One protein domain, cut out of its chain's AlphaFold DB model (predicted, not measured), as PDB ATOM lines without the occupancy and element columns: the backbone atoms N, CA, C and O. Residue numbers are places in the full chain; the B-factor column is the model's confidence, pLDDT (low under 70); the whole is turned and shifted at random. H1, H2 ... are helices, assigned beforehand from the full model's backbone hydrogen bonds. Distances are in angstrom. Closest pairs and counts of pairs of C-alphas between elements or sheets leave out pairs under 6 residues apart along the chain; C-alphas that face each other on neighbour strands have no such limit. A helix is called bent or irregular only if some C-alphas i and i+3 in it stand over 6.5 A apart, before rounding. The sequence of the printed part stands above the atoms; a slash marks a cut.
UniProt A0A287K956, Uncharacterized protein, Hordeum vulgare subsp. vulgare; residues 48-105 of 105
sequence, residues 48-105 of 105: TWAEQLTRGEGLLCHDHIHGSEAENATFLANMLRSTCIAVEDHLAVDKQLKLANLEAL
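What this domain is: This is residues 48 to 105 of the 105 residues of an uncharacterized protein of Hordeum vulgare subsp. vulgare (UniProt A0A287K956). One long helix, H2, makes the longest axis, and two short helices lie along one side of it like the feet of a bracket, H1 beside its first half and H3 near its last residues. The stretch of residues 55 to 66 loops round from H1 to the first end of H2, and the tail after H3, residues 101 to 105, folds back toward H1. The printed part has 58 residues with three named helices, in the order H1, H2, H3, and no named strand; the class is all helix. It is only just loose, close to compact, with a radius of gyration of the C-alphas of 12.7 A, and elongated, with spans of 34 by 20 by 16 A.

How they stand to each other: H1, residues 48 to 54, touches H2, residues 67 to 86, with residues 70 to 77 of H2 alone; the closest C-alphas, of Ala 50 and Ala 73, are 5.1 A apart. The two run opposite ways at a steep tilt of 56 degrees. H2 has a kink of 50 degrees near residue 74 and is irregular, with C-alphas 71 and 74 7.4 A apart. H3, residues 93 to 100, only just touches H2, with 3 pairs of C-alphas within 8 A, and H2 touches it with residues 81 to 85 alone; the closest C-alphas, of Ile 85 and Leu 99, are 7.4 A apart. These two run opposite ways at a steep tilt of 59 degrees. H1 and H3 are apart. Every O i to N i+4 pair is within hydrogen-bond range in H1 and H3, and 11 of 16 are in H2.

Where its parts are: H1 begins at C-alpha 48 (25.957, -8.674, 23.837). H2 measures 28.8 A from C-alpha 67 to C-alpha 86 (20.268, -21.062, 38.345). H1 is 10.1 A and H3 10.6 A long, and H3 ends at C-alpha 100 (27.233, -22.672, 28.711). Residues 61 to 62 pair with residues 65 to 66, antiparallel.

The domain as a whole: The two C-alphas farthest apart, of Gly 58 and Asp 89, are 35.4 A apart. The first and last printed C-alphas are 10.3 A apart, and Leu 105 is the chain's last residue. The printed part has no cut. The link from H1 to H2 is long, with 12 residues, and the link from H2 to H3 is short, with 6. The mean pLDDT of the printed part is 88.5, and residues 58 to 63 of the model are under 70.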
ATOM      1  N   THR A  48      25.431  -9.162  25.122       92.06
ATOM      2  CA  THR A  48      25.957  -8.674  23.837       92.06
ATOM      3  C   THR A  48      26.345  -7.202  23.916       92.06
ATOM      4  O   THR A  48      27.419  -6.825  23.454       92.06
ATOM      5  N   TRP A  49      25.514  -6.373  24.553       91.62
ATOM      6  CA  TRP A  49      25.846  -4.966  24.750       91.62
ATOM      7  C   TRP A  49      27.080  -4.771  25.647       91.62
ATOM      8  O   TRP A  49      27.980  -4.011  25.294       91.62
ATOM      9  N   ALA A  50      27.162  -5.480  26.777       92.38
ATOM     10  CA  ALA A  50      28.305  -5.408  27.685       92.38
ATOM     11  C   ALA A  50      29.608  -5.877  27.013       92.38
ATOM     12  O   ALA A  50      30.642  -5.234  27.168       92.38
ATOM     13  N   GLU A  51      29.559  -6.941  26.210       91.19
ATOM     14  CA  GLU A  51      30.708  -7.447  25.452       91.19
ATOM     15  C   GLU A  51      31.205  -6.434  24.399       91.19
ATOM     16  O   GLU A  51      32.407  -6.248  24.215       91.19
ATOM     17  N   GLN A  52      30.298  -5.723  23.726       89.44
ATOM     18  CA  GLN A  52      30.682  -4.648  22.798       89.44
ATOM     19  C   GLN A  52      31.333  -3.465  23.526       89.44
ATOM     20  O   GLN A  52      32.291  -2.871  23.021       89.44
ATOM     21  N   LEU A  53      30.845  -3.129  24.727       89.69
ATOM     22  CA  LEU A  53      31.448  -2.089  25.561       89.69
ATOM     23  C   LEU A  53      32.869  -2.466  26.000       89.69
ATOM     24  O   LEU A  53      33.761  -1.621  25.907       89.69
ATOM     25  N   THR A  54      33.113  -3.715  26.418       87.81
ATOM     26  CA  THR A  54      34.462  -4.165  26.819       87.81
ATOM     27  C   THR A  54      35.445  -4.193  25.649       87.81
ATOM     28  O   THR A  54      36.631  -3.921  25.840       87.81
ATOM     29  N   ARG A  55      34.964  -4.440  24.425       87.12
ATOM     30  CA  ARG A  55      35.761  -4.355  23.187       87.12
ATOM     31  C   ARG A  55      36.033  -2.921  22.717       87.12
ATOM     32  O   ARG A  55      36.793  -2.730  21.770       87.12
ATOM     33  N   GLY A  56      35.450  -1.912  23.368       79.31
ATOM     34  CA  GLY A  56      35.614  -0.510  22.985       79.31
ATOM     35  C   GLY A  56      34.898  -0.143  21.682       79.31
ATOM     36  O   GLY A  56      35.228   0.873  21.075       79.31
ATOM     37  N   GLU A  57      33.903  -0.932  21.255       73.69
ATOM     38  CA  GLU A  57      33.192  -0.759  19.977       73.69
ATOM     39  C   GLU A  57      32.198   0.424  19.969       73.69
ATOM     40  O   GLU A  57      31.473   0.633  19.000       73.69
ATOM     41  N   GLY A  58      32.202   1.268  21.008       61.31
ATOM     42  CA  GLY A  58      31.694   2.642  20.925       61.31
ATOM     43  C   GLY A  58      30.199   2.800  20.627       61.31
ATOM     44  O   GLY A  58      29.797   3.821  20.067       61.31
ATOM     45  N   LEU A  59      29.349   1.841  21.003       61.97
ATOM     46  CA  LEU A  59      27.895   1.981  20.883       61.97
ATOM     47  C   LEU A  59      27.322   2.709  22.109       61.97
ATOM     48  O   LEU A  59      27.006   2.107  23.133       61.97
ATOM     49  N   LEU A  60      27.153   4.031  21.979       57.59
ATOM     50  CA  LEU A  60      26.491   4.896  22.975       57.59
ATOM     51  C   LEU A  60      24.999   4.562  23.182       57.59
ATOM     52  O   LEU A  60      24.379   5.079  24.111       57.59
ATOM     53  N   CYS A  61      24.409   3.735  22.314       58.56
ATOM     54  CA  CYS A  61      23.028   3.284  22.410       58.56
ATOM     55  C   CYS A  61      22.891   1.888  21.786       58.56
ATOM     56  O   CYS A  61      23.184   1.717  20.604       58.56
ATOM     57  N   HIS A  62      22.437   0.907  22.568       66.19
ATOM     58  CA  HIS A  62      22.102  -0.437  22.088       66.19
ATOM     59  C   HIS A  62      20.656  -0.739  22.457       66.19
ATOM     60  O   HIS A  62      20.322  -0.722  23.637       66.19
ATOM     61  N   ASP A  63      19.789  -1.014  21.478       67.12
ATOM     62  CA  ASP A  63      18.384  -1.395  21.705       67.12
ATOM     63  C   ASP A  63      17.678  -0.577  22.805       67.12
ATOM     64  O   ASP A  63      17.097  -1.125  23.746       67.12
ATOM     65  N   HIS A  64      17.751   0.755  22.699       75.44
ATOM     66  CA  HIS A  64      17.157   1.713  23.645       75.44
ATOM     67  C   HIS A  64      17.805   1.782  25.039       75.44
ATOM     68  O   HIS A  64      17.253   2.424  25.933       75.44
ATOM     69  N   ILE A  65      18.969   1.165  25.241       83.19
ATOM     70  CA  ILE A  65      19.776   1.339  26.450       83.19
ATOM     71  C   ILE A  65      20.659   2.567  26.257       83.19
ATOM     72  O   ILE A  65      21.481   2.617  25.344       83.19
ATOM     73  N   HIS A  66      20.456   3.573  27.103       84.06
ATOM     74  CA  HIS A  66      21.209   4.818  27.051       84.06
ATOM     75  C   HIS A  66      22.636   4.610  27.576       84.06
ATOM     76  O   HIS A  66      22.837   3.933  28.581       84.06
ATOM     77  N   GLY A  67      23.630   5.235  26.940       82.56
ATOM     78  CA  GLY A  67      25.042   5.068  27.298       82.56
ATOM     79  C   GLY A  67      25.412   5.468  28.732       82.56
ATOM     80  O   GLY A  67      26.439   5.023  29.228       82.56
ATOM     81  N   SER A  68      24.576   6.246  29.432       86.62
ATOM     82  CA  SER A  68      24.764   6.520  30.869       86.62
ATOM     83  C   SER A  68      24.705   5.263  31.738       86.62
ATOM     84  O   SER A  68      25.264   5.260  32.824       86.62
ATOM     85  N   GLU A  69      24.055   4.199  31.265       87.88
ATOM     86  CA  GLU A  69      23.936   2.926  31.982       87.88
ATOM     87  C   GLU A  69      25.165   2.019  31.800       87.88
ATOM     88  O   GLU A  69      25.207   0.921  32.353       87.88
ATOM     89  N   ALA A  70      26.158   2.432  31.001       89.19
ATOM     90  CA  ALA A  70      27.297   1.591  30.626       89.19
ATOM     91  C   ALA A  70      28.098   1.086  31.837       89.19
ATOM     92  O   ALA A  70      28.608  -0.032  31.805       89.19
ATOM     93  N   GLU A  71      28.157   1.861  32.924       90.56
ATOM     94  CA  GLU A  71      28.823   1.455  34.170       90.56
ATOM     95  C   GLU A  71      28.199   0.202  34.809       90.56
ATOM     96  O   GLU A  71      28.894  -0.577  35.460       90.56
ATOM     97  N   ASN A  72      26.908  -0.038  34.568       90.62
ATOM     98  CA  ASN A  72      26.168  -1.166  35.128       90.62
ATOM     99  C   ASN A  72      26.166  -2.393  34.203       90.62
ATOM    100  O   ASN A  72      25.734  -3.469  34.623       90.62
ATOM    101  N   ALA A  73      26.635  -2.260  32.958       91.81
ATOM    102  CA  ALA A  73      26.483  -3.277  31.919       91.81
ATOM    103  C   ALA A  73      27.100  -4.624  32.319       91.81
ATOM    104  O   ALA A  73      26.421  -5.650  32.281       91.81
ATOM    105  N   THR A  74      28.356  -4.617  32.774       93.56
ATOM    106  CA  THR A  74      29.074  -5.830  33.194       93.56
ATOM    107  C   THR A  74      28.416  -6.491  34.403       93.56
ATOM    108  O   THR A  74      28.208  -7.705  34.410       93.56
ATOM    109  N   PHE A  75      28.026  -5.701  35.411       94.31
ATOM    110  CA  PHE A  75      27.320  -6.215  36.587       94.31
ATOM    111  C   PHE A  75      26.011  -6.906  36.188       94.31
ATOM    112  O   PHE A  75      25.772  -8.053  36.570       94.31
ATOM    113  N   LEU A  76      25.184  -6.234  35.382       94.44
ATOM    114  CA  LEU A  76      23.903  -6.770  34.936       94.44
ATOM    115  C   LEU A  76      24.082  -8.014  34.063       94.44
ATOM    116  O   LEU A  76      23.351  -8.982  34.258       94.44
ATOM    117  N   ALA A  77      25.058  -8.027  33.149       95.50
ATOM    118  CA  ALA A  77      25.349  -9.181  32.301       95.50
ATOM    119  C   ALA A  77      25.726 -10.415  33.135       95.50
ATOM    120  O   ALA A  77      25.141 -11.487  32.956       95.50
ATOM    121  N   ASN A  78      26.640 -10.257  34.097       96.06
ATOM    122  CA  ASN A  78      27.087 -11.350  34.961       96.06
ATOM    123  C   ASN A  78      25.985 -11.831  35.920       96.06
ATOM    124  O   ASN A  78      25.828 -13.040  36.126       96.06
ATOM    125  N   MET A  79      25.186 -10.911  36.469       96.00
ATOM    126  CA  MET A  79      24.038 -11.241  37.320       96.00
ATOM    127  C   MET A  79      22.957 -11.997  36.535       96.00
ATOM    128  O   MET A  79      22.490 -13.048  36.982       96.00
ATOM    129  N   LEU A  80      22.604 -11.527  35.335       96.31
ATOM    130  CA  LEU A  80      21.623 -12.176  34.462       96.31
ATOM    131  C   LEU A  80      22.096 -13.557  34.002       96.31
ATOM    132  O   LEU A  80      21.319 -14.511  34.059       96.31
ATOM    133  N   ARG A  81      23.377 -13.693  33.632       96.81
ATOM    134  CA  ARG A  81      23.999 -14.986  33.312       96.81
ATOM    135  C   ARG A  81      23.886 -15.951  34.490       96.81
ATOM    136  O   ARG A  81      23.408 -17.066  34.315       96.81
ATOM    137  N   SER A  82      24.278 -15.514  35.686       96.31
ATOM    138  CA  SER A  82      24.208 -16.337  36.902       96.31
ATOM    139  C   SER A  82      22.772 -16.742  37.231       96.31
ATOM    140  O   SER A  82      22.519 -17.888  37.591       96.31
ATOM    141  N   THR A  83      21.816 -15.829  37.044       96.44
ATOM    142  CA  THR A  83      20.392 -16.119  37.234       96.44
ATOM    143  C   THR A  83      19.891 -17.130  36.203       96.44
ATOM    144  O   THR A  83      19.188 -18.061  36.581       96.44
ATOM    145  N   CYS A  84      20.274 -16.998  34.926       96.38
ATOM    146  CA  CYS A  84      19.938 -17.971  33.880       96.38
ATOM    147  C   CYS A  84      20.484 -19.365  34.191       96.38
ATOM    148  O   CYS A  84      19.764 -20.335  33.981       96.38
ATOM    149  N   ILE A  85      21.714 -19.465  34.707       96.50
ATOM    150  CA  ILE A  85      22.311 -20.745  35.126       96.50
ATOM    151  C   ILE A  85      21.472 -21.369  36.242       96.50
ATOM    152  O   ILE A  85      21.141 -22.546  36.194       96.50
ATOM    153  N   ALA A  86      21.053 -20.568  37.220       95.94
ATOM    154  CA  ALA A  86      20.268 -21.062  38.345       95.94
ATOM    155  C   ALA A  86      18.853 -21.549  37.963       95.94
ATOM    156  O   ALA A  86      18.222 -22.259  38.744       95.94
ATOM    157  N   VAL A  87      18.349 -21.173  36.783       94.88
ATOM    158  CA  VAL A  87      17.050 -21.617  36.245       94.88
ATOM    159  C   VAL A  87      17.193 -22.424  34.948       94.88
ATOM    160  O   VAL A  87      16.227 -22.544  34.191       94.88
ATOM    161  N   GLU A  88      18.383 -22.962  34.665       94.88
ATOM    162  CA  GLU A  88      18.708 -23.553  33.361       94.88
ATOM    163  C   GLU A  88      17.809 -24.733  32.987       94.88
ATOM    164  O   GLU A  88      17.458 -24.878  31.817       94.88
ATOM    165  N   ASP A  89      17.346 -25.508  33.970       93.50
ATOM    166  CA  ASP A  89      16.421 -26.638  33.797       93.50
ATOM    167  C   ASP A  89      15.075 -26.239  33.166       93.50
ATOM    168  O   ASP A  89      14.297 -27.090  32.734       93.50
ATOM    169  N   HIS A  90      14.771 -24.941  33.127       92.88
ATOM    170  CA  HIS A  90      13.546 -24.389  32.545       92.88
ATOM    171  C   HIS A  90      13.764 -23.803  31.145       92.88
ATOM    172  O   HIS A  90      12.811 -23.351  30.508       92.88
ATOM    173  N   LEU A  91      15.004 -23.806  30.653       94.25
ATOM    174  CA  LEU A  91      15.357 -23.381  29.305       94.25
ATOM    175  C   LEU A  91      15.330 -24.561  28.331       94.25
ATOM    176  O   LEU A  91      15.622 -25.703  28.673       94.25
ATOM    177  N   ALA A  92      15.035 -24.265  27.067       94.75
ATOM    178  CA  ALA A  92      15.227 -25.226  25.989       94.75
ATOM    179  C   ALA A  92      16.719 -25.577  25.820       94.75
ATOM    180  O   ALA A  92      17.597 -24.738  26.033       94.75
ATOM    181  N   VAL A  93      17.005 -26.802  25.374       95.81
ATOM    182  CA  VAL A  93      18.376 -27.340  25.251       95.81
ATOM    183  C   VAL A  93      19.285 -26.453  24.391       95.81
ATOM    184  O   VAL A  93      20.453 -26.255  24.716       95.81
ATOM    185  N   ASP A  94      18.766 -25.863  23.312       96.06
ATOM    186  CA  ASP A  94      19.551 -24.965  22.459       96.06
ATOM    187  C   ASP A  94      20.010 -23.697  23.203       96.06
ATOM    188  O   ASP A  94      21.100 -23.182  22.942       96.06
ATOM    189  N   LYS A  95      19.201 -23.207  24.151       96.25
ATOM    190  CA  LYS A  95      19.514 -22.051  25.000       96.25
ATOM    191  C   LYS A  95      20.485 -22.430  26.110       96.25
ATOM    192  O   LYS A  95      21.416 -21.671  26.352       96.25
ATOM    193  N   GLN A  96      20.334 -23.611  26.712       95.88
ATOM    194  CA  GLN A  96      21.295 -24.145  27.689       95.88
ATOM    195  C   GLN A  96      22.703 -24.252  27.081       95.88
ATOM    196  O   GLN A  96      23.676 -23.776  27.662       95.88
ATOM    197  N   LEU A  97      22.811 -24.786  25.859       95.81
ATOM    198  CA  LEU A  97      24.090 -24.877  25.144       95.81
ATOM    199  C   LEU A  97      24.703 -23.498  24.874       95.81
ATOM    200  O   LEU A  97      25.910 -23.315  25.017       95.81
ATOM    201  N   LYS A  98      23.893 -22.507  24.490       96.00
ATOM    202  CA  LYS A  98      24.376 -21.131  24.301       96.00
ATOM    203  C   LYS A  98      24.817 -20.504  25.622       96.00
ATOM    204  O   LYS A  98      25.868 -19.877  25.653       96.00
ATOM    205  N   LEU A  99      24.052 -20.700  26.695       95.69
ATOM    206  CA  LEU A  99      24.366 -20.203  28.036       95.69
ATOM    207  C   LEU A  99      25.708 -20.744  28.540       95.69
ATOM    208  O   LEU A  99      26.512 -19.972  29.057       95.69
ATOM    209  N   ALA A 100      25.974 -22.034  28.329       94.31
ATOM    210  CA  ALA A 100      27.233 -22.672  28.711       94.31
ATOM    211  C   ALA A 100      28.462 -22.077  27.997       94.31
ATOM    212  O   ALA A 100      29.565 -22.141  28.531       94.31
ATOM    213  N   ASN A 101      28.271 -21.481  26.814       93.69
ATOM    214  CA  ASN A 101      29.332 -20.815  26.056       93.69
ATOM    215  C   ASN A 101      29.526 -19.338  26.436       93.69
ATOM    216  O   ASN A 101      30.477 -18.720  25.964       93.69
ATOM    217  N   LEU A 102      28.642 -18.748  27.248       93.88
ATOM    218  CA  LEU A 102      28.855 -17.397  27.765       93.88
ATOM    219  C   LEU A 102      29.886 -17.454  28.895       93.88
ATOM    220  O   LEU A 102      29.732 -18.238  29.836       93.88
ATOM    221  N   GLU A 103      30.895 -16.594  28.847       91.88
ATOM    222  CA  GLU A 103      31.893 -16.435  29.911       91.88
ATOM    223  C   GLU A 103      31.464 -15.330  30.891       91.88
ATOM    224  O   GLU A 103      30.420 -14.707  30.718       91.88
ATOM    225  N   ALA A 104      32.202 -15.128  31.982       85.88
ATOM    226  CA  ALA A 104      32.000 -13.938  32.808       85.88
ATOM    227  C   ALA A 104      32.716 -12.752  32.145       85.88
ATOM    228  O   ALA A 104      33.866 -12.901  31.728       85.88
ATOM    229  N   LEU A 105      32.032 -11.609  32.043       86.00
ATOM    230  CA  LEU A 105      32.573 -10.363  31.482       86.00
ATOM    231  C   LEU A 105      33.295  -9.519  32.533       86.00
ATOM    232  O   LEU A 105      32.889  -9.583  33.720       86.00
TER     233      LEU A 105